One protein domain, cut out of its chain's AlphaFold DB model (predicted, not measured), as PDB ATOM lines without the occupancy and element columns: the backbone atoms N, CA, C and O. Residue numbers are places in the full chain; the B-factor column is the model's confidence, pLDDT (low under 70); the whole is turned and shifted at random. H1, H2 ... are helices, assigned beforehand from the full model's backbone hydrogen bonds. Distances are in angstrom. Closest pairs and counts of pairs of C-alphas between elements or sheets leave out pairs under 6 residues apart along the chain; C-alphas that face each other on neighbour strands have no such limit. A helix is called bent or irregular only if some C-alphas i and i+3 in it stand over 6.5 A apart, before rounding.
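AT A GLANCE: This is residues 2 to 197 of the 336 residues of the protein "Exocyst subunit Exo70 family protein" of Vigna unguiculata (UniProt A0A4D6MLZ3). Picture an elongated bundle of helices running up and down: H5, the arms H6a and H7b, H8 and H9 lie lengthwise, each against the one before it in the chain. At one end of the long axis H6b, H7a and the first part of H5 meet, with H4 slanting across H6b; the short H1 and H3 lie along one side, by H5 and H6b, and H2 touches no helix. The printed part has 196 residues with nine named helices, H1 to H9 in order, and no named strand; the class is all helix. It is compact, with a radius of gyration of the C-alphas of 18.3 A, and spans 63 by 36 by 27 A.

IN THESE COORDINATES: Find C-alpha 2 at (360.625, 336.308, 389.905), where H1 begins, residues 2 to 11. H2, residues 13 to 18, is irregular, C-alphas 14 and 17 being 7.6 A apart; H3 is residues 23 to 26. H4, residues 32 to 45, is 19.7 A long, and H5, residues 49 to 72, 34.0 A. H6, residues 84 to 112, was assigned as one helix by its hydrogen bonds but is bent, C-alphas 99 and 102 being 6.6 A apart; its arms are H6a, 84 to 99, and H6b, 102 to 112. H7, residues 117 to 145, likewise assigned, is bent with C-alphas 127 and 130 at 6.8 A; its arms are H7a, 117 to 127, and H7b, 130 to 145. H8, residues 152 to 172, is 30.5 A long, and H9, residues 176 to 193, 24.8 A, ends with C-alpha 193 at (359.734, 335.729, 428.107).

HOW THE PARTS SIT: Taken whole, H6 is the hub, touching five other helices. H6a touches H8 at a shallow tilt of 21 degrees, the same way, closest at C-alphas 95 and 165, 6.6 A. H8 and H9 form a hairpin, a shallow tilt of 10 degrees, with C-alphas 170 and 178 closest at 5.1 A. H9 touches H7b, with C-alphas 188 and 140 closest at 5.5 A. H5 touches H6a with residues 68 to 72 alone, closest at C-alphas 71 and 93, 5.6 A. H6b and H7a form a hairpin at a steep tilt of 43 degrees, C-alphas 109 and 120 closest at 5.0 A. H4 touches H6b at a steep tilt of 63 degrees, C-alphas 37 and 112 closest at 5.0 A. H1 touches H5, C-alphas 3 and 67 closest at 5.9 A; H3 touches H6b, C-alphas 24 and 104 closest at 6.2 A. H5 and H9 are apart. In H1, H4, H5, H6a, H6b, H7a, H7b, H8 and H9 every O i to N i+4 pair is within hydrogen-bond range; H2 has 0 of 2, with 1 of 3 O i to N i+3 pairs, and H3 is too short for an O i to N i+4 pair.

THE WHOLE: The C-alphas farthest apart, of Val 46 and Gln 197, are 62.7 A apart. The printed part has no cut, and the link of 11 residues from H5 to H6 is long. Mean pLDDT of the printed part is 70.8; it is under 70 in residues 2 to 28, 72 to 85, 87 and 143 to 197.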
ATOM      1  N   LEU A   2     360.580 335.646 388.586       52.56
ATOM      2  CA  LEU A   2     360.625 336.308 389.905       52.56
ATOM      3  C   LEU A   2     361.635 335.670 390.870       52.56
ATOM      4  O   LEU A   2     362.406 336.380 391.497       52.56
ATOM      5  N   TYR A   3     361.681 334.337 390.916       53.62
ATOM      6  CA  TYR A   3     362.652 333.572 391.704       53.62
ATOM      7  C   TYR A   3     364.115 333.948 391.413       53.62
ATOM      8  O   TYR A   3     364.845 334.245 392.347       53.62
ATOM      9  N   GLU A   4     364.535 333.989 390.142       56.28
ATOM     10  CA  GLU A   4     365.931 334.307 389.783       56.28
ATOM     11  C   GLU A   4     366.308 335.737 390.196       56.28
ATOM     12  O   GLU A   4     367.386 335.960 390.732       56.28
ATOM     13  N   HIS A   5     365.375 336.688 390.066       56.25
ATOM     14  CA  HIS A   5     365.590 338.073 390.505       56.25
ATOM     15  C   HIS A   5     365.634 338.206 392.036       56.25
ATOM     16  O   HIS A   5     366.432 338.972 392.572       56.25
ATOM     17  N   VAL A   6     364.803 337.448 392.764       53.31
ATOM     18  CA  VAL A   6     364.845 337.394 394.236       53.31
ATOM     19  C   VAL A   6     366.137 336.722 394.712       53.31
ATOM     20  O   VAL A   6     366.730 337.173 395.685       53.31
ATOM     21  N   LYS A   7     366.613 335.687 394.015       54.31
ATOM     22  CA  LYS A   7     367.851 334.967 394.331       54.31
ATOM     23  C   LYS A   7     369.093 335.846 394.152       54.31
ATOM     24  O   LYS A   7     369.899 335.916 395.075       54.31
ATOM     25  N   GLU A   8     369.195 336.591 393.050       53.03
ATOM     26  CA  GLU A   8     370.269 337.578 392.840       53.03
ATOM     27  C   GLU A   8     370.275 338.682 393.917       53.03
ATOM     28  O   GLU A   8     371.339 339.133 394.338       53.03
ATOM     29  N   CYS A   9     369.099 339.082 394.417       48.78
ATOM     30  CA  CYS A   9     368.982 340.050 395.514       48.78
ATOM     31  C   CYS A   9     369.387 339.481 396.886       48.78
ATOM     32  O   CYS A   9     369.812 340.234 397.761       48.78
ATOM     33  N   VAL A  10     369.232 338.170 397.091       49.84
ATOM     34  CA  VAL A  10     369.509 337.482 398.363       49.84
ATOM     35  C   VAL A  10     370.964 337.016 398.455       49.84
ATOM     36  O   VAL A  10     371.505 336.947 399.551       49.84
ATOM     37  N   GLU A  11     371.634 336.728 397.336       49.16
ATOM     38  CA  GLU A  11     373.045 336.304 397.330       49.16
ATOM     39  C   GLU A  11     374.031 337.453 397.638       49.16
ATOM     40  O   GLU A  11     375.137 337.200 398.116       49.16
ATOM     41  N   ASP A  12     373.616 338.714 397.465       46.44
ATOM     42  CA  ASP A  12     374.410 339.911 397.774       46.44
ATOM     43  C   ASP A  12     373.764 340.741 398.903       46.44
ATOM     44  O   ASP A  12     373.253 341.848 398.704       46.44
ATOM     45  N   TYR A  13     373.802 340.190 400.124       44.84
ATOM     46  CA  TYR A  13     373.232 340.754 401.363       44.84
ATOM     47  C   TYR A  13     373.629 342.216 401.656       44.84
ATOM     48  O   TYR A  13     372.964 342.903 402.431       44.84
ATOM     49  N   SER A  14     374.694 342.723 401.031       41.78
ATOM     50  CA  SER A  14     375.148 344.109 401.168       41.78
ATOM     51  C   SER A  14     374.272 345.136 400.423       41.78
ATOM     52  O   SER A  14     374.369 346.334 400.695       41.78
ATOM     53  N   LYS A  15     373.367 344.685 399.538       41.88
ATOM     54  CA  LYS A  15     372.465 345.532 398.728       41.88
ATOM     55  C   LYS A  15     371.031 345.660 399.260       41.88
ATOM     56  O   LYS A  15     370.234 346.392 398.676       41.88
ATOM     57  N   LEU A  16     370.706 345.035 400.396       45.44
ATOM     58  CA  LEU A  16     369.366 345.053 401.013       45.44
ATOM     59  C   LEU A  16     368.809 346.458 401.322       45.44
ATOM     60  O   LEU A  16     367.602 346.615 401.482       45.44
ATOM     61  N   GLN A  17     369.654 347.493 401.373       43.97
ATOM     62  CA  GLN A  17     369.215 348.881 401.569       43.97
ATOM     63  C   GLN A  17     368.576 349.532 400.325       43.97
ATOM     64  O   GLN A  17     368.045 350.636 400.447       43.97
ATOM     65  N   VAL A  18     368.603 348.890 399.148       44.41
ATOM     66  CA  VAL A  18     368.162 349.499 397.876       44.41
ATOM     67  C   VAL A  18     367.413 348.491 396.991       44.41
ATOM     68  O   VAL A  18     367.742 348.317 395.822       44.41
ATOM     69  N   ILE A  19     366.410 347.788 397.523       52.16
ATOM     70  CA  ILE A  19     365.497 347.004 396.673       52.16
ATOM     71  C   ILE A  19     364.208 347.805 396.493       52.16
ATOM     72  O   ILE A  19     363.481 348.056 397.456       52.16
ATOM     73  N   ASP A  20     363.952 348.248 395.257       57.97
ATOM     74  CA  ASP A  20     362.708 348.926 394.899       57.97
ATOM     75  C   ASP A  20     361.536 347.948 395.053       57.97
ATOM     76  O   ASP A  20     361.541 346.828 394.545       57.97
ATOM     77  N   GLN A  21     360.486 348.399 395.730       58.19
ATOM     78  CA  GLN A  21     359.201 347.711 395.832       58.19
ATOM     79  C   GLN A  21     358.519 347.515 394.452       58.19
ATOM     80  O   GLN A  21     357.477 346.871 394.368       58.19
ATOM     81  N   ASN A  22     359.067 348.074 393.363       61.06
ATOM     82  CA  ASN A  22     358.644 347.801 391.985       61.06
ATOM     83  C   ASN A  22     359.274 346.551 391.363       61.06
ATOM     84  O   ASN A  22     358.871 346.194 390.260       61.06
ATOM     85  N   PHE A  23     360.182 345.839 392.041       67.06
ATOM     86  CA  PHE A  23     360.959 344.762 391.412       67.06
ATOM     87  C   PHE A  23     360.096 343.694 390.706       67.06
ATOM     88  O   PHE A  23     360.494 343.153 389.679       67.06
ATOM     89  N   VAL A  24     358.897 343.398 391.227       66.69
ATOM     90  CA  VAL A  24     357.957 342.447 390.605       66.69
ATOM     91  C   VAL A  24     357.409 342.975 389.284       66.69
ATOM     92  O   VAL A  24     357.252 342.214 388.334       66.69
ATOM     93  N   ILE A  25     357.095 344.268 389.240       62.00
ATOM     94  CA  ILE A  25     356.567 344.957 388.064       62.00
ATOM     95  C   ILE A  25     357.676 345.112 387.020       62.00
ATOM     96  O   ILE A  25     357.435 344.853 385.844       62.00
ATOM     97  N   ASP A  26     358.887 345.448 387.461       67.94
ATOM     98  CA  ASP A  26     360.056 345.641 386.599       67.94
ATOM     99  C   ASP A  26     360.558 344.323 385.989       67.94
ATOM    100  O   ASP A  26     361.087 344.310 384.879       67.94
ATOM    101  N   ALA A  27     360.344 343.198 386.680       67.94
ATOM    102  CA  ALA A  27     360.665 341.863 386.176       67.94
ATOM    103  C   ALA A  27     359.683 341.355 385.100       67.94
ATOM    104  O   ALA A  27     359.941 340.323 384.474       67.94
ATOM    105  N   LEU A  28     358.542 342.025 384.882       68.62
ATOM    106  CA  LEU A  28     357.594 341.642 383.837       68.62
ATOM    107  C   LEU A  28     358.023 342.212 382.475       68.62
ATOM    108  O   LEU A  28     358.406 343.378 382.384       68.62
ATOM    109  N   PRO A  29     357.891 341.444 381.377       74.19
ATOM    110  CA  PRO A  29     358.154 341.969 380.042       74.19
ATOM    111  C   PRO A  29     357.296 343.205 379.741       74.19
ATOM    112  O   PRO A  29     356.095 343.224 380.042       74.19
ATOM    113  N   MET A  30     357.894 344.217 379.102       70.81
ATOM    114  CA  MET A  30     357.190 345.451 378.740       70.81
ATOM    115  C   MET A  30     355.874 345.161 378.004       70.81
ATOM    116  O   MET A  30     355.804 344.303 377.126       70.81
ATOM    117  N   GLY A  31     354.816 345.884 378.375       74.31
ATOM    118  CA  GLY A  31     353.478 345.742 377.793       74.31
ATOM    119  C   GLY A  31     352.612 344.642 378.416       74.31
ATOM    120  O   GLY A  31     351.397 344.809 378.465       74.31
ATOM    121  N   LYS A  32     353.190 343.586 379.013       83.81
ATOM    122  CA  LYS A  32     352.403 342.474 379.590       83.81
ATOM    123  C   LYS A  32     351.525 342.877 380.767       83.81
ATOM    124  O   LYS A  32     350.418 342.365 380.901       83.81
ATOM    125  N   MET A  33     351.985 343.820 381.586       83.06
ATOM    126  CA  MET A  33     351.167 344.382 382.662       83.06
ATOM    127  C   MET A  33     349.934 345.114 382.113       83.06
ATOM    128  O   MET A  33     348.842 345.009 382.667       83.06
ATOM    129  N   ASN A  34     350.101 345.845 381.007       85.25
ATOM    130  CA  ASN A  34     349.006 346.575 380.380       85.25
ATOM    131  C   ASN A  34     348.011 345.617 379.709       85.25
ATOM    132  O   ASN A  34     346.807 345.789 379.874       85.25
ATOM    133  N   ASP A  35     348.508 344.574 379.037       88.56
ATOM    134  CA  ASP A  35     347.673 343.507 378.474       88.56
ATOM    135  C   ASP A  35     346.818 342.847 379.568       88.56
ATOM    136  O   ASP A  35     345.599 342.745 379.429       88.56
ATOM    137  N   LEU A  36     347.445 342.467 380.691       87.94
ATOM    138  CA  LEU A  36     346.764 341.857 381.834       87.94
ATOM    139  C   LEU A  36     345.689 342.785 382.411       87.94
ATOM    140  O   LEU A  36     344.559 342.352 382.636       87.94
ATOM    141  N   ARG A  37     346.008 344.072 382.593       88.38
ATOM    142  CA  ARG A  37     345.045 345.078 383.062       88.38
ATOM    143  C   ARG A  37     343.838 345.182 382.126       88.38
ATOM    144  O   ARG A  37     342.704 345.177 382.601       88.38
ATOM    145  N   ILE A  38     344.063 345.247 380.811       90.25
ATOM    146  CA  ILE A  38     342.984 345.325 379.812       90.25
ATOM    147  C   ILE A  38     342.111 344.066 379.865       90.25
ATOM    148  O   ILE A  38     340.885 344.179 379.892       90.25
ATOM    149  N   THR A  39     342.717 342.875 379.930       90.75
ATOM    150  CA  THR A  39     341.973 341.609 380.041       90.75
ATOM    151  C   THR A  39     341.087 341.590 381.285       90.75
ATOM    152  O   THR A  39     339.907 341.258 381.193       90.75
ATOM    153  N   ILE A  40     341.608 342.009 382.438       89.12
ATOM    154  CA  ILE A  40     340.836 342.042 383.685       89.12
ATOM    155  C   ILE A  40     339.697 343.056 383.612       89.12
ATOM    156  O   ILE A  40     338.578 342.738 384.008       89.12
ATOM    157  N   GLN A  41     339.934 344.250 383.063       90.19
ATOM    158  CA  GLN A  41     338.874 345.243 382.865       90.19
ATOM    159  C   GLN A  41     337.741 344.697 381.988       90.19
ATOM    160  O   GLN A  41     336.568 344.893 382.311       90.19
ATOM    161  N   GLN A  42     338.075 343.963 380.924       91.38
ATOM    162  CA  GLN A  42     337.089 343.304 380.066       91.38
ATOM    163  C   GLN A  42     336.327 342.201 380.813       91.38
ATOM    164  O   GLN A  42     335.098 342.194 380.777       91.38
ATOM    165  N   MET A  43     337.027 341.314 381.531       90.38
ATOM    166  CA  MET A  43     336.410 340.223 382.302       90.38
ATOM    167  C   MET A  43     335.475 340.746 383.398       90.38
ATOM    168  O   MET A  43     334.352 340.263 383.545       90.38
ATOM    169  N   VAL A  44     335.897 341.776 384.132       87.25
ATOM    170  CA  VAL A  44     335.058 342.432 385.144       87.25
ATOM    171  C   VAL A  44     333.864 343.132 384.489       87.25
ATOM    172  O   VAL A  44     332.762 343.073 385.034       87.25
ATOM    173  N   GLY A  45     334.051 343.742 383.313       86.88
ATOM    174  CA  GLY A  45     332.992 344.402 382.544       86.88
ATOM    175  C   GLY A  45     331.884 343.460 382.060       86.88
ATOM    176  O   GLY A  45     330.727 343.871 382.005       86.88
ATOM    177  N   VAL A  46     332.204 342.191 381.777       92.56
ATOM    178  CA  VAL A  46     331.215 341.153 381.414       92.56
ATOM    179  C   VAL A  46     330.655 340.384 382.619       92.56
ATOM    180  O   VAL A  46     329.924 339.414 382.445       92.56
ATOM    181  N   GLY A  47     330.973 340.809 383.848       89.31
ATOM    182  CA  GLY A  47     330.441 340.221 385.081       89.31
ATOM    183  C   GLY A  47     331.229 339.032 385.644       89.31
ATOM    184  O   GLY A  47     330.853 338.524 386.695       89.31
ATOM    185  N   LEU A  48     332.353 338.638 385.034       91.50
ATOM    186  CA  LEU A  48     333.211 337.516 385.466       91.50
ATOM    187  C   LEU A  48     334.228 337.924 386.544       91.50
ATOM    188  O   LEU A  48     335.381 337.486 386.556       91.50
ATOM    189  N   ARG A  49     333.830 338.840 387.434       89.75
ATOM    190  CA  ARG A  49     334.728 339.398 388.455       89.75
ATOM    191  C   ARG A  49     335.267 338.303 389.372       89.75
ATOM    192  O   ARG A  49     336.457 338.296 389.658       89.75
ATOM    193  N   LYS A  50     334.397 337.409 389.844       91.69
ATOM    194  CA  LYS A  50     334.746 336.412 390.860       91.69
ATOM    195  C   LYS A  50     335.753 335.399 390.316       91.69
ATOM    196  O   LYS A  50     336.787 335.181 390.935       91.69
ATOM    197  N   GLU A  51     335.484 334.857 389.136       92.56
ATOM    198  CA  GLU A  51     336.335 333.896 388.436       92.56
ATOM    199  C   GLU A  51     337.696 334.516 388.099       92.56
ATOM    200  O   GLU A  51     338.737 333.885 388.279       92.56
ATOM    201  N   CYS A  52     337.700 335.782 387.665       90.69
ATOM    202  CA  CYS A  52     338.925 336.533 387.409       90.69
ATOM    203  C   CYS A  52     339.789 336.673 388.674       90.69
ATOM    204  O   CYS A  52     340.997 336.426 388.620       90.69
ATOM    205  N   CYS A  53     339.186 337.048 389.808       91.81
ATOM    206  CA  CYS A  53     339.884 337.138 391.091       91.81
ATOM    207  C   CYS A  53     340.425 335.776 391.531       91.81
ATOM    208  O   CYS A  53     341.589 335.684 391.896       91.81
ATOM    209  N   GLU A  54     339.622 334.711 391.453       93.25
ATOM    210  CA  GLU A  54     340.039 333.364 391.862       93.25
ATOM    211  C   GLU A  54     341.259 332.871 391.071       93.25
ATOM    212  O   GLU A  54     342.217 332.366 391.661       93.25
ATOM    213  N   VAL A  55     341.264 333.051 389.744       92.75
ATOM    214  CA  VAL A  55     342.403 332.669 388.893       92.75
ATOM    215  C   VAL A  55     343.645 333.489 389.238       92.75
ATOM    216  O   VAL A  55     344.725 332.915 389.406       92.75
ATOM    217  N   TYR A  56     343.497 334.810 389.385       92.25
ATOM    218  CA  TYR A  56     344.595 335.694 389.773       92.25
ATOM    219  C   TYR A  56     345.184 335.288 391.132       92.25
ATOM    220  O   TYR A  56     346.384 335.024 391.233       92.25
ATOM    221  N   CYS A  57     344.337 335.163 392.156       92.62
ATOM    222  CA  CYS A  57     344.753 334.831 393.512       92.62
ATOM    223  C   CYS A  57     345.433 333.464 393.587       92.62
ATOM    224  O   CYS A  57     346.469 333.339 394.235       92.62
ATOM    225  N   ASN A  58     344.907 332.444 392.901       92.50
ATOM    226  CA  ASN A  58     345.524 331.116 392.875       92.50
ATOM    227  C   ASN A  58     346.945 331.160 392.297       92.50
ATOM    228  O   ASN A  58     347.869 330.616 392.902       92.50
ATOM    229  N   TRP A  59     347.140 331.842 391.165       90.62
ATOM    230  CA  TRP A  59     348.458 331.926 390.535       90.62
ATOM    231  C   TRP A  59     349.456 332.715 391.391       90.62
ATOM    232  O   TRP A  59     350.607 332.304 391.562       90.62
ATOM    233  N   ARG A  60     349.012 333.832 391.982       91.06
ATOM    234  CA  ARG A  60     349.853 334.646 392.865       91.06
ATOM    235  C   ARG A  60     350.183 333.946 394.181       91.06
ATOM    236  O   ARG A  60     351.333 334.030 394.608       91.06
ATOM    237  N   ARG A  61     349.247 333.197 394.783       89.44
ATOM    238  CA  ARG A  61     349.508 332.388 395.989       89.44
ATOM    239  C   ARG A  61     350.617 331.368 395.757       89.44
ATOM    240  O   ARG A  61     351.543 331.306 396.564       89.44
ATOM    241  N   GLU A  62     350.565 330.616 394.658       88.06
ATOM    242  CA  GLU A  62     351.621 329.643 394.339       88.06
ATOM    243  C   GLU A  62     352.960 330.337 394.056       88.06
ATOM    244  O   GLU A  62     353.983 329.948 394.618       88.06
ATOM    245  N   SER A  63     352.956 331.438 393.296       86.56
ATOM    246  CA  SER A  63     354.178 332.209 393.031       86.56
ATOM    247  C   SER A  63     354.820 332.760 394.312       86.56
ATOM    248  O   SER A  63     356.044 332.709 394.457       86.56
ATOM    249  N   LEU A  64     354.019 333.281 395.246       85.12
ATOM    250  CA  LEU A  64     354.510 333.815 396.515       85.12
ATOM    251  C   LEU A  64     355.042 332.695 397.418       85.12
ATOM    252  O   LEU A  64     356.096 332.851 398.034       85.12
ATOM    253  N   LYS A  65     354.358 331.546 397.449       83.31
ATOM    254  CA  LYS A  65     354.798 330.351 398.176       83.31
ATOM    255  C   LYS A  65     356.148 329.843 397.665       83.31
ATOM    256  O   LYS A  65     357.025 329.567 398.477       83.31
ATOM    257  N   GLU A  66     356.350 329.767 396.351       82.94
ATOM    258  CA  GLU A  66     357.645 329.400 395.758       82.94
ATOM    259  C   GLU A  66     358.763 330.372 396.155       82.94
ATOM    260  O   GLU A  66     359.849 329.938 396.551       82.94
ATOM    261  N   CYS A  67     358.490 331.681 396.122       80.75
ATOM    262  CA  CYS A  67     359.453 332.697 396.553       80.75
ATOM    263  C   CYS A  67     359.827 332.526 398.032       80.75
ATOM    264  O   CYS A  67     361.006 332.583 398.380       80.75
ATOM    265  N   LEU A  68     358.843 332.268 398.897       77.62
ATOM    266  CA  LEU A  68     359.072 332.025 400.320       77.62
ATOM    267  C   LEU A  68     359.877 330.748 400.565       77.62
ATOM    268  O   LEU A  68     360.868 330.797 401.287       77.62
ATOM    269  N   MET A  69     359.505 329.623 399.946       76.75
ATOM    270  CA  MET A  69     360.237 328.355 400.086       76.75
ATOM    271  C   MET A  69     361.702 328.499 399.665       76.75
ATOM    272  O   MET A  69     362.594 327.996 400.345       76.75
ATOM    273  N   SER A  70     361.952 329.232 398.578       75.75
ATOM    274  CA  SER A  70     363.303 329.564 398.131       75.75
ATOM    275  C   SER A  70     364.075 330.366 399.170       75.75
ATOM    276  O   SER A  70     365.191 330.009 399.535       75.75
ATOM    277  N   LEU A  71     363.481 331.463 399.638       72.19
ATOM    278  CA  LEU A  71     364.107 332.394 400.571       72.19
ATOM    279  C   LEU A  71     364.436 331.722 401.914       72.19
ATOM    280  O   LEU A  71     365.459 331.997 402.533       72.19
ATOM    281  N   LEU A  72     363.577 330.797 402.339       68.44
ATOM    282  CA  LEU A  72     363.722 330.024 403.570       68.44
ATOM    283  C   LEU A  72     364.650 328.808 403.413       68.44
ATOM    284  O   LEU A  72     365.108 328.258 404.417       68.44
ATOM    285  N   GLY A  73     364.937 328.394 402.175       63.19
ATOM    286  CA  GLY A  73     365.881 327.331 401.836       63.19
ATOM    287  C   GLY A  73     365.420 325.901 402.135       63.19
ATOM    288  O   GLY A  73     366.223 324.988 401.967       63.19
ATOM    289  N   PHE A  74     364.172 325.675 402.566       57.59
ATOM    290  CA  PHE A  74     363.640 324.335 402.857       57.59
ATOM    291  C   PHE A  74     362.136 324.216 402.539       57.59
ATOM    292  O   PHE A  74     361.390 325.150 402.837       57.59
ATOM    293  N   PRO A  75     361.662 323.067 402.006       48.56
ATOM    294  CA  PRO A  75     360.236 322.822 401.755       48.56
ATOM    295  C   PRO A  75     359.416 322.567 403.028       48.56
ATOM    296  O   PRO A  75     358.200 322.730 403.014       48.56
ATOM    297  N   GLU A  76     360.052 322.173 404.133       50.59
ATOM    298  CA  GLU A  76     359.368 321.761 405.360       50.59
ATOM    299  C   GLU A  76     360.104 322.283 406.591       50.59
ATOM    300  O   GLU A  76     361.337 322.295 406.666       50.59
ATOM    301  N   ILE A  77     359.326 322.741 407.572       49.91
ATOM    302  CA  ILE A  77     359.820 323.181 408.871       49.91
ATOM    303  C   ILE A  77     360.255 321.934 409.655       49.91
ATOM    304  O   ILE A  77     359.563 321.485 410.564       49.91
ATOM    305  N   ASN A  78     361.397 321.347 409.298       52.22
ATOM    306  CA  ASN A  78     361.947 320.231 410.053       52.22
ATOM    307  C   ASN A  78     362.460 320.759 411.396       52.22
ATOM    308  O   ASN A  78     363.352 321.609 411.462       52.22
ATOM    309  N   THR A  79     361.848 320.262 412.467       51.59
ATOM    310  CA  THR A  79     362.075 320.626 413.873       51.59
ATOM    311  C   THR A  79     363.457 320.238 414.407       51.59
ATOM    312  O   THR A  79     363.732 320.472 415.577       51.59
ATOM    313  N   GLU A  80     364.318 319.621 413.595       49.00
ATOM    314  CA  GLU A  80     365.515 318.919 414.078       49.00
ATOM    315  C   GLU A  80     366.847 319.644 413.809       49.00
ATOM    316  O   GLU A  80     367.843 319.317 414.450       49.00
ATOM    317  N   GLU A  81     366.897 320.678 412.957       54.06
ATOM    318  CA  GLU A  81     368.143 321.423 412.685       54.06
ATOM    319  C   GLU A  81     368.084 322.888 413.149       54.06
ATOM    320  O   GLU A  81     368.008 323.830 412.360       54.06
ATOM    321  N   PHE A  82     368.175 323.102 414.462       60.12
ATOM    322  CA  PHE A  82     368.348 324.431 415.061       60.12
ATOM    323  C   PHE A  82     369.823 324.868 415.056       60.12
ATOM    324  O   PHE A  82     370.440 325.041 416.102       60.12
ATOM    325  N   LYS A  83     370.418 325.002 413.864       64.25
ATOM    326  CA  LYS A  83     371.754 325.609 413.703       64.25
ATOM    327  C   LYS A  83     371.628 327.131 413.621       64.25
ATOM    328  O   LYS A  83     370.699 327.639 412.989       64.25
ATOM    329  N   ASP A  84     372.595 327.848 414.188       62.50
ATOM    330  CA  ASP A  84     372.544 329.310 414.321       62.50
ATOM    331  C   ASP A  84     372.362 330.028 412.974       62.50
ATOM    332  O   ASP A  84     371.551 330.947 412.840       62.50
ATOM    333  N   ASP A  85     373.053 329.546 411.939       67.94
ATOM    334  CA  ASP A  85     372.974 330.093 410.581       67.94
ATOM    335  C   ASP A  85     371.605 329.875 409.918       67.94
ATOM    336  O   ASP A  85     371.178 330.693 409.105       67.94
ATOM    337  N   ILE A  86     370.893 328.799 410.270       70.56
ATOM    338  CA  ILE A  86     369.565 328.490 409.715       70.56
ATOM    339  C   ILE A  86     368.528 329.449 410.291       70.56
ATOM    340  O   ILE A  86     367.698 329.982 409.558       70.56
ATOM    341  N   ILE A  87     368.576 329.694 411.599       68.94
ATOM    342  CA  ILE A  87     367.652 330.617 412.263       68.94
ATOM    343  C   ILE A  87     367.910 332.055 411.805       68.94
ATOM    344  O   ILE A  87     366.954 332.757 411.485       68.94
ATOM    345  N   ARG A  88     369.178 332.486 411.715       71.19
ATOM    346  CA  ARG A  88     369.527 333.823 411.206       71.19
ATOM    347  C   ARG A  88     368.980 334.035 409.795       71.19
ATOM    348  O   ARG A  88     368.244 334.991 409.571       71.19
ATOM    349  N   ARG A  89     369.214 333.067 408.903       74.38
ATOM    350  CA  ARG A  89     368.661 333.071 407.543       74.38
ATOM    351  C   ARG A  89     367.132 333.122 407.538       74.38
ATOM    352  O   ARG A  89     366.551 333.817 406.716       74.38
ATOM    353  N   ARG A  90     366.457 332.418 408.455       74.50
ATOM    354  CA  ARG A  90     364.988 332.465 408.580       74.50
ATOM    355  C   ARG A  90     364.482 333.834 409.034       74.50
ATOM    356  O   ARG A  90     363.469 334.287 408.513       74.50
ATOM    357  N   VAL A  91     365.166 334.494 409.969       72.06
ATOM    358  CA  VAL A  91     364.824 335.861 410.407       72.06
ATOM    359  C   VAL A  91     364.987 336.850 409.249       72.06
ATOM    360  O   VAL A  91     364.066 337.615 408.968       72.06
ATOM    361  N   GLU A  92     366.105 336.775 408.527       74.50
ATOM    362  CA  GLU A  92     366.378 337.596 407.337       74.50
ATOM    363  C   GLU A  92     365.350 337.341 406.223       74.50
ATOM    364  O   GLU A  92     364.829 338.278 405.617       74.50
ATOM    365  N   ALA A  93     364.982 336.079 405.996       76.25
ATOM    366  CA  ALA A  93     363.949 335.696 405.042       76.25
ATOM    367  C   ALA A  93     362.585 336.308 405.387       76.25
ATOM    368  O   ALA A  93     361.892 336.834 404.516       76.25
ATOM    369  N   VAL A  94     362.186 336.280 406.661       75.56
ATOM    370  CA  VAL A  94     360.931 336.920 407.079       75.56
ATOM    371  C   VAL A  94     361.003 338.434 406.873       75.56
ATOM    372  O   VAL A  94     360.020 339.044 406.444       75.56
ATOM    373  N   GLU A  95     362.161 339.046 407.122       75.94
ATOM    374  CA  GLU A  95     362.368 340.468 406.871       75.94
ATOM    375  C   GLU A  95     362.224 340.842 405.404       75.94
ATOM    376  O   GLU A  95     361.444 341.746 405.085       75.94
ATOM    377  N   VAL A  96     362.883 340.118 404.507       77.38
ATOM    378  CA  VAL A  96     362.743 340.311 403.061       77.38
ATOM    379  C   VAL A  96     361.292 340.109 402.624       77.38
ATOM    380  O   VAL A  96     360.742 340.930 401.889       77.38
ATOM    381  N   ALA A  97     360.618 339.074 403.122       79.81
ATOM    382  CA  ALA A  97     359.229 338.824 402.762       79.81
ATOM    383  C   ALA A  97     358.303 339.994 403.137       79.81
ATOM    384  O   ALA A  97     357.509 340.440 402.310       79.81
ATOM    385  N   LEU A  98     358.427 340.536 404.352       76.94
ATOM    386  CA  LEU A  98     357.551 341.611 404.834       76.94
ATOM    387  C   LEU A  98     357.922 343.003 404.313       76.94
ATOM    388  O   LEU A  98     357.064 343.881 404.267       76.94
ATOM    389  N   THR A  99     359.182 343.234 403.942       76.06
ATOM    390  CA  THR A  99     359.650 344.550 403.464       76.06
ATOM    391  C   THR A  99     359.643 344.689 401.949       76.06
ATOM    392  O   THR A  99     359.524 345.808 401.451       76.06
ATOM    393  N   ILE A 100     359.743 343.572 401.228       79.06
ATOM    394  CA  ILE A 100     359.893 343.553 399.774       79.06
ATOM    395  C   ILE A 100     358.737 342.787 399.134       79.06
ATOM    396  O   ILE A 100     357.975 343.384 398.373       79.06
ATOM    397  N   LEU A 101     358.554 341.499 399.451       81.38
ATOM    398  CA  LEU A 101     357.578 340.657 398.741       81.38
ATOM    399  C   LEU A 101     356.135 341.131 398.958       81.38
ATOM    400  O   LEU A 101     355.409 341.335 397.987       81.38
ATOM    401  N   VAL A 102     355.730 341.358 400.212       82.75
ATOM    402  CA  VAL A 102     354.359 341.776 400.543       82.75
ATOM    403  C   VAL A 102     354.027 343.164 399.965       82.75
ATOM    404  O   VAL A 102     353.007 343.283 399.285       82.75
ATOM    405  N   PRO A 103     354.867 344.210 400.118       82.94
ATOM    406  CA  PRO A 103     354.611 345.500 399.468       82.94
ATOM    407  C   PRO A 103     354.597 345.435 397.937       82.94
ATOM    408  O   PRO A 103     353.834 346.159 397.295       82.94
ATOM    409  N   SER A 104     355.408 344.565 397.337       84.94
ATOM    410  CA  SER A 104     355.417 344.404 395.881       84.94
ATOM    411  C   SER A 104     354.152 343.712 395.378       84.94
ATOM    412  O   SER A 104     353.623 344.093 394.335       84.94
ATOM    413  N   GLU A 105     353.610 342.757 396.140       88.62
ATOM    414  CA  GLU A 105     352.305 342.160 395.844       88.62
ATOM    415  C   GLU A 105     351.184 343.198 395.937       88.62
ATOM    416  O   GLU A 105     350.317 343.244 395.067       88.62
ATOM    417  N   ARG A 106     351.239 344.095 396.931       89.06
ATOM    418  CA  ARG A 106     350.287 345.208 397.042       89.06
ATOM    419  C   ARG A 106     350.295 346.074 395.785       89.06
ATOM    420  O   ARG A 106     349.248 346.294 395.181       89.06
ATOM    421  N   ARG A 107     351.482 346.514 395.353       87.75
ATOM    422  CA  ARG A 107     351.641 347.315 394.127       87.75
ATOM    423  C   ARG A 107     351.163 346.569 392.885       87.75
ATOM    424  O   ARG A 107     350.579 347.183 391.992       87.75
ATOM    425  N   LEU A 108     351.398 345.260 392.821       89.19
ATOM    426  CA  LEU A 108     350.920 344.430 391.725       89.19
ATOM    427  C   LEU A 108     349.388 344.397 391.690       89.19
ATOM    428  O   LEU A 108     348.823 344.708 390.646       89.19
ATOM    429  N   CYS A 109     348.721 344.114 392.813       90.81
ATOM    430  CA  CYS A 109     347.259 344.143 392.906       90.81
ATOM    431  C   CYS A 109     346.690 345.513 392.505       90.81
ATOM    432  O   CYS A 109     345.784 345.576 391.672       90.81
ATOM    433  N   ASP A 110     347.260 346.603 393.025       91.00
ATOM    434  CA  ASP A 110     346.832 347.973 392.709       91.00
ATOM    435  C   ASP A 110     347.011 348.299 391.210       91.00
ATOM    436  O   ASP A 110     346.173 348.965 390.592       91.00
ATOM    437  N   SER A 111     348.089 347.804 390.593       89.19
ATOM    438  CA  SER A 111     348.348 347.994 389.165       89.19
ATOM    439  C   SER A 111     347.431 347.141 388.287       89.19
ATOM    440  O   SER A 111     346.903 347.625 387.285       89.19
ATOM    441  N   VAL A 112     347.230 345.879 388.643       90.12
ATOM    442  CA  VAL A 112     346.463 344.905 387.861       90.12
ATOM    443  C   VAL A 112     344.971 345.241 387.888       90.12
ATOM    444  O   VAL A 112     344.324 345.270 386.841       90.12
ATOM    445  N   PHE A 113     344.442 345.602 389.059       90.31
ATOM    446  CA  PHE A 113     343.042 345.979 389.264       90.31
ATOM    447  C   PHE A 113     342.831 347.496 389.262       90.31
ATOM    448  O   PHE A 113     341.918 348.011 389.909       90.31
ATOM    449  N   SER A 114     343.657 348.236 388.520       89.00
ATOM    450  CA  SER A 114     343.513 349.688 388.399       89.00
ATOM    451  C   SER A 114     342.111 350.062 387.896       89.00
ATOM    452  O   SER A 114     341.677 349.626 386.826       89.00
ATOM    453  N   GLY A 115     341.396 350.856 388.701       87.56
ATOM    454  CA  GLY A 115     339.979 351.193 388.505       87.56
ATOM    455  C   GLY A 115     339.005 350.409 389.398       87.56
ATOM    456  O   GLY A 115     337.837 350.778 389.486       87.56
ATOM    457  N   PHE A 116     339.480 349.384 390.113       89.44
ATOM    458  CA  PHE A 116     338.695 348.550 391.029       89.44
ATOM    459  C   PHE A 116     339.410 348.377 392.387       89.44
ATOM    460  O   PHE A 116     339.804 347.263 392.734       89.44
ATOM    461  N   PRO A 117     339.576 349.447 393.189       88.50
ATOM    462  CA  PRO A 117     340.373 349.408 394.423       88.50
ATOM    463  C   PRO A 117     339.872 348.373 395.441       88.50
ATOM    464  O   PRO A 117     340.671 347.647 396.014       88.50
ATOM    465  N   SER A 118     338.554 348.206 395.583       88.81
ATOM    466  CA  SER A 118     337.992 347.179 396.470       88.81
ATOM    467  C   SER A 118     338.321 345.750 396.030       88.81
ATOM    468  O   SER A 118     338.420 344.854 396.862       88.81
ATOM    469  N   VAL A 119     338.493 345.519 394.726       89.75
ATOM    470  CA  VAL A 119     338.904 344.218 394.189       89.75
ATOM    471  C   VAL A 119     340.399 344.004 394.412       89.75
ATOM    472  O   VAL A 119     340.797 342.894 394.758       89.75
ATOM    473  N   ALA A 120     341.205 345.060 394.265       90.75
ATOM    474  CA  ALA A 120     342.632 345.032 394.571       90.75
ATOM    475  C   ALA A 120     342.884 344.658 396.041       90.75
ATOM    476  O   ALA A 120     343.683 343.759 396.297       90.75
ATOM    477  N   ASP A 121     342.156 345.279 396.977       87.94
ATOM    478  CA  ASP A 121     342.249 344.984 398.414       87.94
ATOM    479  C   ASP A 121     341.887 343.519 398.710       87.94
ATOM    480  O   ASP A 121     342.670 342.801 399.327       87.94
ATOM    481  N   LEU A 122     340.752 343.034 398.188       87.75
ATOM    482  CA  LEU A 122     340.323 341.642 398.383       87.75
ATOM    483  C   LEU A 122     341.330 340.626 397.827       87.75
ATOM    484  O   LEU A 122     341.594 339.607 398.464       87.75
ATOM    485  N   CYS A 123     341.888 340.888 396.641       91.31
ATOM    486  CA  CYS A 123     342.873 339.991 396.037       91.31
ATOM    487  C   CYS A 123     344.200 340.023 396.798       91.31
ATOM    488  O   CYS A 123     344.808 338.976 397.002       91.31
ATOM    489  N   PHE A 124     344.643 341.202 397.241       90.25
ATOM    490  CA  PHE A 124     345.833 341.339 398.076       90.25
ATOM    491  C   PHE A 124     345.700 340.537 399.375       90.25
ATOM    492  O   PHE A 124     346.592 339.751 399.706       90.25
ATOM    493  N   ASP A 125     344.565 340.669 400.062       84.81
ATOM    494  CA  ASP A 125     344.311 339.948 401.306       84.81
ATOM    495  C   ASP A 125     344.277 338.429 401.094       84.81
ATOM    496  O   ASP A 125     344.898 337.698 401.863       84.81
ATOM    497  N   ASP A 126     343.605 337.928 400.049       87.62
ATOM    498  CA  ASP A 126     343.584 336.489 399.724       87.62
ATOM    499  C   ASP A 126     344.998 335.962 399.418       87.62
ATOM    500  O   ASP A 126     345.444 334.961 399.992       87.62
ATOM    501  N   VAL A 127     345.753 336.674 398.576       90.56
ATOM    502  CA  VAL A 127     347.101 336.255 398.170       90.56
ATOM    503  C   VAL A 127     348.068 336.215 399.351       90.56
ATOM    504  O   VAL A 127     348.787 335.227 399.537       90.56
ATOM    505  N   CYS A 128     348.103 337.269 400.166       85.75
ATOM    506  CA  CYS A 128     349.098 337.391 401.228       85.75
ATOM    507  C   CYS A 128     348.744 336.597 402.491       85.75
ATOM    508  O   CYS A 128     349.657 336.197 403.220       85.75
ATOM    509  N   ARG A 129     347.461 336.302 402.748       82.00
ATOM    510  CA  ARG A 129     347.016 335.617 403.976       82.00
ATOM    511  C   ARG A 129     347.758 334.306 404.227       82.00
ATOM    512  O   ARG A 129     348.284 334.098 405.319       82.00
ATOM    513  N   GLY A 130     347.853 333.441 403.217       77.69
ATOM    514  CA  GLY A 130     348.551 332.156 403.341       77.69
ATOM    515  C   GLY A 130     350.052 332.310 403.614       77.69
ATOM    516  O   GLY A 130     350.600 331.628 404.480       77.69
ATOM    517  N   ALA A 131     350.702 333.245 402.920       80.31
ATOM    518  CA  ALA A 131     352.119 333.558 403.090       80.31
ATOM    519  C   ALA A 131     352.442 334.050 404.508       80.31
ATOM    520  O   ALA A 131     353.409 333.607 405.123       80.31
ATOM    521  N   ILE A 132     351.605 334.919 405.067       76.81
ATOM    522  CA  ILE A 132     351.824 335.487 406.402       76.81
ATOM    523  C   ILE A 132     351.627 334.448 407.487       76.81
ATOM    524  O   ILE A 132     352.438 334.376 408.406       76.81
ATOM    525  N   ILE A 133     350.605 333.599 407.364       75.81
ATOM    526  CA  ILE A 133     350.417 332.475 408.286       75.81
ATOM    527  C   ILE A 133     351.664 331.582 408.292       75.81
ATOM    528  O   ILE A 133     352.130 331.186 409.359       75.81
ATOM    529  N   GLN A 134     352.253 331.304 407.125       76.88
ATOM    530  CA  GLN A 134     353.498 330.536 407.043       76.88
ATOM    531  C   GLN A 134     354.673 331.258 407.716       76.88
ATOM    532  O   GLN A 134     355.371 330.642 408.520       76.88
ATOM    533  N   LEU A 135     354.863 332.557 407.461       76.75
ATOM    534  CA  LEU A 135     355.903 333.368 408.109       76.75
ATOM    535  C   LEU A 135     355.752 333.396 409.639       76.75
ATOM    536  O   LEU A 135     356.735 333.239 410.363       76.75
ATOM    537  N   LEU A 136     354.523 333.534 410.142       72.69
ATOM    538  CA  LEU A 136     354.219 333.485 411.574       72.69
ATOM    539  C   LEU A 136     354.480 332.096 412.165       72.69
ATOM    540  O   LEU A 136     355.030 331.988 413.259       72.69
ATOM    541  N   ASN A 137     354.142 331.025 411.447       75.00
ATOM    542  CA  ASN A 137     354.454 329.662 411.881       75.00
ATOM    543  C   ASN A 137     355.967 329.430 411.953       75.00
ATOM    544  O   ASN A 137     356.451 328.834 412.914       75.00
ATOM    545  N   ILE A 138     356.731 329.953 410.991       73.62
ATOM    546  CA  ILE A 138     358.197 329.926 411.030       73.62
ATOM    547  C   ILE A 138     358.712 330.704 412.235       73.62
ATOM    548  O   ILE A 138     359.629 330.221 412.894       73.62
ATOM    549  N   ALA A 139     358.107 331.846 412.571       71.19
ATOM    550  CA  ALA A 139     358.426 332.596 413.783       71.19
ATOM    551  C   ALA A 139     358.274 331.745 415.040       71.19
ATOM    552  O   ALA A 139     359.199 331.642 415.842       71.19
ATOM    553  N   VAL A 140     357.121 331.088 415.178       70.31
ATOM    554  CA  VAL A 140     356.797 330.238 416.327       70.31
ATOM    555  C   VAL A 140     357.743 329.039 416.409       70.31
ATOM    556  O   VAL A 140     358.285 328.758 417.476       70.31
ATOM    557  N   VAL A 141     358.000 328.346 415.298       72.69
ATOM    558  CA  VAL A 141     358.895 327.177 415.309       72.69
ATOM    559  C   VAL A 141     360.351 327.581 415.529       72.69
ATOM    560  O   VAL A 141     361.076 326.903 416.251       72.69
ATOM    561  N   THR A 142     360.778 328.709 414.967       70.00
ATOM    562  CA  THR A 142     362.110 329.271 415.213       70.00
ATOM    563  C   THR A 142     362.272 329.660 416.680       70.00
ATOM    564  O   THR A 142     363.301 329.345 417.271       70.00
ATOM    565  N   ALA A 143     361.239 330.242 417.297       65.69
ATOM    566  CA  ALA A 143     361.230 330.563 418.721       65.69
ATOM    567  C   ALA A 143     361.366 329.316 419.613       65.69
ATOM    568  O   ALA A 143     362.112 329.346 420.591       65.69
ATOM    569  N   ASN A 144     360.742 328.196 419.230       62.84
ATOM    570  CA  ASN A 144     360.937 326.897 419.892       62.84
ATOM    571  C   ASN A 144     362.374 326.347 419.738       62.84
ATOM    572  O   ASN A 144     362.788 325.476 420.496       62.84
ATOM    573  N   GLY A 145     363.143 326.844 418.769       61.25
ATOM    574  CA  GLY A 145     364.526 326.450 418.495       61.25
ATOM    575  C   GLY A 145     365.606 327.128 419.325       61.25
ATOM    576  O   GLY A 145     366.728 326.624 419.432       61.25
ATOM    577  N   ILE A 146     365.249 328.254 419.947       58.09
ATOM    578  CA  ILE A 146     366.137 329.139 420.722       58.09
ATOM    579  C   ILE A 146     366.765 328.418 421.938       58.09
ATOM    580  O   ILE A 146     367.692 328.911 422.576       58.09
ATOM    581  N   HIS A 147     366.283 327.220 422.278       53.09
ATOM    582  CA  HIS A 147     366.777 326.410 423.392       53.09
ATOM    583  C   HIS A 147     368.149 325.745 423.148       53.09
ATOM    584  O   HIS A 147     368.731 325.204 424.090       53.09
ATOM    585  N   SER A 148     368.686 325.789 421.927       52.16
ATOM    586  CA  SER A 148     370.046 325.334 421.600       52.16
ATOM    587  C   SER A 148     371.040 326.502 421.699       52.16
ATOM    588  O   SER A 148     370.637 327.600 421.376       52.16
ATOM    589  N   ASN A 149     372.262 326.276 422.221       51.91
ATOM    590  CA  ASN A 149     373.520 327.080 422.301       51.91
ATOM    591  C   ASN A 149     373.600 328.628 422.107       51.91
ATOM    592  O   ASN A 149     374.705 329.166 422.211       51.91
ATOM    593  N   TRP A 150     372.503 329.355 421.921       53.03
ATOM    594  CA  TRP A 150     372.441 330.771 421.575       53.03
ATOM    595  C   TRP A 150     372.869 331.655 422.744       53.03
ATOM    596  O   TRP A 150     372.531 331.416 423.910       53.03
ATOM    597  N   ARG A 151     373.614 332.713 422.429       55.22
ATOM    598  CA  ARG A 151     374.024 333.763 423.361       55.22
ATOM    599  C   ARG A 151     372.886 334.762 423.551       55.22
ATOM    600  O   ARG A 151     372.062 334.987 422.670       55.22
ATOM    601  N   LEU A 152     372.893 335.443 424.694       49.50
ATOM    602  CA  LEU A 152     371.885 336.443 425.062       49.50
ATOM    603  C   LEU A 152     371.663 337.517 423.983       49.50
ATOM    604  O   LEU A 152     370.529 337.913 423.734       49.50
ATOM    605  N   PHE A 153     372.733 337.968 423.328       51.31
ATOM    606  CA  PHE A 153     372.649 338.994 422.287       51.31
ATOM    607  C   PHE A 153     371.934 338.502 421.028       51.31
ATOM    608  O   PHE A 153     371.114 339.230 420.487       51.31
ATOM    609  N   GLU A 154     372.144 337.249 420.632       56.81
ATOM    610  CA  GLU A 154     371.526 336.661 419.436       56.81
ATOM    611  C   GLU A 154     370.012 336.491 419.624       56.81
ATOM    612  O   GLU A 154     369.222 336.742 418.715       56.81
ATOM    613  N   ILE A 155     369.588 336.143 420.842       55.91
ATOM    614  CA  ILE A 155     368.171 336.030 421.210       55.91
ATOM    615  C   ILE A 155     367.494 337.404 421.209       55.91
ATOM    616  O   ILE A 155     366.375 337.543 420.716       55.91
ATOM    617  N   LEU A 156     368.165 338.419 421.758       55.38
ATOM    618  CA  LEU A 156     367.644 339.785 421.801       55.38
ATOM    619  C   LEU A 156     367.541 340.405 420.404       55.38
ATOM    620  O   LEU A 156     366.538 341.050 420.106       55.38
ATOM    621  N   ASP A 157     368.542 340.193 419.552       59.31
ATOM    622  CA  ASP A 157     368.558 340.721 418.187       59.31
ATOM    623  C   ASP A 157     367.445 340.069 417.345       59.31
ATOM    624  O   ASP A 157     366.694 340.756 416.651       59.31
ATOM    625  N   MET A 158     367.242 338.757 417.499       63.12
ATOM    626  CA  MET A 158     366.117 338.046 416.893       63.12
ATOM    627  C   MET A 158     364.764 338.560 417.402       63.12
ATOM    628  O   MET A 158     363.866 338.806 416.601       63.12
ATOM    629  N   LEU A 159     364.591 338.737 418.715       59.53
ATOM    630  CA  LEU A 159     363.353 339.280 419.285       59.53
ATOM    631  C   LEU A 159     363.010 340.662 418.721       59.53
ATOM    632  O   LEU A 159     361.850 340.934 418.419       59.53
ATOM    633  N   GLN A 160     364.018 341.519 418.570       61.69
ATOM    634  CA  GLN A 160     363.858 342.850 418.000       61.69
ATOM    635  C   GLN A 160     363.456 342.785 416.523       61.69
ATOM    636  O   GLN A 160     362.565 343.531 416.101       61.69
ATOM    637  N   ALA A 161     364.071 341.884 415.751       65.25
ATOM    638  CA  ALA A 161     363.664 341.627 414.377       65.25
ATOM    639  C   ALA A 161     362.190 341.193 414.336       65.25
ATOM    640  O   ALA A 161     361.390 341.830 413.659       65.25
ATOM    641  N   TRP A 162     361.779 340.218 415.152       66.44
ATOM    642  CA  TRP A 162     360.383 339.769 415.214       66.44
ATOM    643  C   TRP A 162     359.399 340.873 415.620       66.44
ATOM    644  O   TRP A 162     358.358 341.019 414.981       66.44
ATOM    645  N   GLU A 163     359.716 341.693 416.625       63.94
ATOM    646  CA  GLU A 163     358.868 342.827 417.023       63.94
ATOM    647  C   GLU A 163     358.697 343.846 415.884       63.94
ATOM    648  O   GLU A 163     357.583 344.310 415.622       63.94
ATOM    649  N   SER A 164     359.787 344.185 415.191       65.81
ATOM    650  CA  SER A 164     359.762 345.053 414.007       65.81
ATOM    651  C   SER A 164     358.873 344.464 412.906       65.81
ATOM    652  O   SER A 164     358.028 345.161 412.338       65.81
ATOM    653  N   LEU A 165     359.010 343.163 412.652       64.75
ATOM    654  CA  LEU A 165     358.265 342.434 411.628       64.75
ATOM    655  C   LEU A 165     356.767 342.389 411.922       64.75
ATOM    656  O   LEU A 165     355.959 342.620 411.029       64.75
ATOM    657  N   ILE A 166     356.378 342.186 413.178       62.91
ATOM    658  CA  ILE A 166     354.963 342.145 413.565       62.91
ATOM    659  C   ILE A 166     354.324 343.529 413.532       62.91
ATOM    660  O   ILE A 166     353.187 343.654 413.082       62.91
ATOM    661  N   LYS A 167     355.054 344.589 413.898       67.50
ATOM    662  CA  LYS A 167     354.577 345.966 413.682       67.50
ATOM    663  C   LYS A 167     354.324 346.254 412.204       67.50
ATOM    664  O   LYS A 167     353.310 346.865 411.882       67.50
ATOM    665  N   LYS A 168     355.207 345.785 411.315       69.25
ATOM    666  CA  LYS A 168     355.011 345.886 409.862       69.25
ATOM    667  C   LYS A 168     353.796 345.069 409.410       69.25
ATOM    668  O   LYS A 168     352.954 345.611 408.711       69.25
ATOM    669  N   ALA A 169     353.644 343.824 409.865       64.94
ATOM    670  CA  ALA A 169     352.487 342.990 409.532       64.94
ATOM    671  C   ALA A 169     351.155 343.617 409.993       64.94
ATOM    672  O   ALA A 169     350.221 343.699 409.206       64.94
ATOM    673  N   MET A 170     351.078 344.155 411.215       64.88
ATOM    674  CA  MET A 170     349.890 344.874 411.710       64.88
ATOM    675  C   MET A 170     349.579 346.156 410.932       64.88
ATOM    676  O   MET A 170     348.427 346.569 410.847       64.88
ATOM    677  N   ALA A 171     350.604 346.827 410.407       69.31
ATOM    678  CA  ALA A 171     350.399 347.999 409.566       69.31
ATOM    679  C   ALA A 171     349.827 347.623 408.192       69.31
ATOM    680  O   ALA A 171     349.189 348.460 407.564       69.31
ATOM    681  N   ILE A 172     350.062 346.389 407.737       67.25
ATOM    682  CA  ILE A 172     349.584 345.887 406.446       67.25
ATOM    683  C   ILE A 172     348.168 345.292 406.576       67.25
ATOM    684  O   ILE A 172     347.367 345.476 405.666       67.25
ATOM    685  N   PHE A 173     347.840 344.632 407.695       64.81
ATOM    686  CA  PHE A 173     346.547 343.962 407.904       64.81
ATOM    687  C   PHE A 173     345.778 344.567 409.076       64.81
ATOM    688  O   PHE A 173     346.240 344.550 410.217       64.81
ATOM    689  N   HIS A 174     344.582 345.078 408.791       61.09
ATOM    690  CA  HIS A 174     343.709 345.736 409.768       61.09
ATOM    691  C   HIS A 174     342.537 344.856 410.247       61.09
ATOM    692  O   HIS A 174     341.666 345.347 410.961       61.09
ATOM    693  N   ASP A 175     342.498 343.581 409.850       65.25
ATOM    694  CA  ASP A 175     341.408 342.628 410.092       65.25
ATOM    695  C   ASP A 175     341.787 341.537 411.126       65.25
ATOM    696  O   ASP A 175     342.799 341.627 411.827       65.25
ATOM    697  N   GLU A 176     340.986 340.467 411.207       61.59
ATOM    698  CA  GLU A 176     341.224 339.290 412.064       61.59
ATOM    699  C   GLU A 176     342.618 338.655 411.866       61.59
ATOM    700  O   GLU A 176     343.154 338.020 412.778       61.59
ATOM    701  N   LEU A 177     343.254 338.837 410.698       60.78
ATOM    702  CA  LEU A 177     344.620 338.371 410.454       60.78
ATOM    703  C   LEU A 177     345.640 339.185 411.258       60.78
ATOM    704  O   LEU A 177     346.617 338.618 411.755       60.78
ATOM    705  N   GLY A 178     345.409 340.488 411.428       61.31
ATOM    706  CA  GLY A 178     346.197 341.344 412.315       61.31
ATOM    707  C   GLY A 178     346.114 340.877 413.773       61.31
ATOM    708  O   GLY A 178     347.139 340.760 414.452       61.31
ATOM    709  N   GLU A 179     344.920 340.496 414.234       61.25
ATOM    710  CA  GLU A 179     344.714 339.930 415.574       61.25
ATOM    711  C   GLU A 179     345.391 338.556 415.740       61.25
ATOM    712  O   GLU A 179     346.109 338.324 416.716       61.25
ATOM    713  N   ALA A 180     345.252 337.653 414.764       61.19
ATOM    714  CA  ALA A 180     345.921 336.347 414.769       61.19
ATOM    715  C   ALA A 180     347.458 336.468 414.716       61.19
ATOM    716  O   ALA A 180     348.182 335.691 415.357       61.19
ATOM    717  N   SER A 181     347.964 337.480 414.003       61.28
ATOM    718  CA  SER A 181     349.384 337.851 413.986       61.28
ATOM    719  C   SER A 181     349.851 338.287 415.374       61.28
ATOM    720  O   SER A 181     350.895 337.829 415.842       61.28
ATOM    721  N   MET A 182     349.047 339.083 416.083       58.19
ATOM    722  CA  MET A 182     349.311 339.490 417.467       58.19
ATOM    723  C   MET A 182     349.295 338.320 418.450       58.19
ATOM    724  O   MET A 182     350.155 338.246 419.326       58.19
ATOM    725  N   VAL A 183     348.380 337.362 418.292       62.72
ATOM    726  CA  VAL A 183     348.366 336.139 419.111       62.72
ATOM    727  C   VAL A 183     349.635 335.316 418.882       62.72
ATOM    728  O   VAL A 183     350.243 334.829 419.837       62.72
ATOM    729  N   SER A 184     350.068 335.176 417.630       59.69
ATOM    730  CA  SER A 184     351.296 334.451 417.275       59.69
ATOM    731  C   SER A 184     352.545 335.169 417.793       59.69
ATOM    732  O   SER A 184     353.444 334.531 418.338       59.69
ATOM    733  N   PHE A 185     352.560 336.500 417.735       59.31
ATOM    734  CA  PHE A 185     353.603 337.318 418.344       59.31
ATOM    735  C   PHE A 185     353.655 337.168 419.855       59.31
ATOM    736  O   PHE A 185     354.724 336.938 420.405       59.31
ATOM    737  N   MET A 186     352.507 337.252 420.530       58.22
ATOM    738  CA  MET A 186     352.433 337.030 421.967       58.22
ATOM    739  C   MET A 186     352.902 335.625 422.327       58.22
ATOM    740  O   MET A 186     353.529 335.473 423.363       58.22
ATOM    741  N   LYS A 187     352.679 334.608 421.484       62.25
ATOM    742  CA  LYS A 187     353.262 333.272 421.685       62.25
ATOM    743  C   LYS A 187     354.782 333.287 421.564       62.25
ATOM    744  O   LYS A 187     355.427 332.791 422.475       62.25
ATOM    745  N   VAL A 188     355.349 333.890 420.516       56.97
ATOM    746  CA  VAL A 188     356.811 334.032 420.353       56.97
ATOM    747  C   VAL A 188     357.409 334.791 421.537       56.97
ATOM    748  O   VAL A 188     358.309 334.288 422.201       56.97
ATOM    749  N   ILE A 189     356.851 335.958 421.866       53.81
ATOM    750  CA  ILE A 189     357.230 336.753 423.032       53.81
ATOM    751  C   ILE A 189     357.126 335.919 424.296       53.81
ATOM    752  O   ILE A 189     358.101 335.849 425.024       53.81
ATOM    753  N   ASN A 190     355.994 335.271 424.568       53.81
ATOM    754  CA  ASN A 190     355.813 334.471 425.775       53.81
ATOM    755  C   ASN A 190     356.764 333.276 425.798       53.81
ATOM    756  O   ASN A 190     357.233 332.933 426.864       53.81
ATOM    757  N   MET A 191     357.133 332.678 424.668       53.44
ATOM    758  CA  MET A 191     358.134 331.607 424.621       53.44
ATOM    759  C   MET A 191     359.540 332.119 424.965       53.44
ATOM    760  O   MET A 191     360.287 331.433 425.662       53.44
ATOM    761  N   VAL A 192     359.886 333.346 424.560       48.06
ATOM    762  CA  VAL A 192     361.162 333.967 424.952       48.06
ATOM    763  C   VAL A 192     361.118 334.574 426.367       48.06
ATOM    764  O   VAL A 192     362.113 334.558 427.087       48.06
ATOM    765  N   ILE A 193     359.964 335.084 426.803       46.56
ATOM    766  CA  ILE A 193     359.734 335.729 428.107       46.56
ATOM    767  C   ILE A 193     359.522 334.698 429.221       46.56
ATOM    768  O   ILE A 193     360.006 334.909 430.335       46.56
ATOM    769  N   ASP A 194     358.809 333.608 428.944       52.38
ATOM    770  CA  ASP A 194     358.519 332.470 429.829       52.38
ATOM    771  C   ASP A 194     359.587 331.375 429.685       52.38
ATOM    772  O   ASP A 194     359.333 330.196 429.928       52.38
ATOM    773  N   TYR A 195     360.809 331.775 429.303       51.06
ATOM    774  CA  TYR A 195     362.010 330.946 429.244       51.06
ATOM    775  C   TYR A 195     362.289 330.339 430.630       51.06
ATOM    776  O   TYR A 195     363.092 330.821 431.437       51.06
ATOM    777  N   ARG A 196     361.598 329.233 430.912       42.16
ATOM    778  CA  ARG A 196     361.614 328.411 432.128       42.16
ATOM    779  C   ARG A 196     362.928 327.660 432.333       42.16
ATOM    780  O   ARG A 196     362.954 326.631 432.996       42.16
ATOM    781  N   GLN A 197     364.036 328.207 431.842       45.22
ATOM    782  CA  GLN A 197     365.388 327.918 432.305       45.22
ATOM    783  C   GLN A 197     366.275 329.176 432.314       45.22
ATOM    784  O   GLN A 197     367.483 329.087 432.113       45.22
TER     785      GLN A 197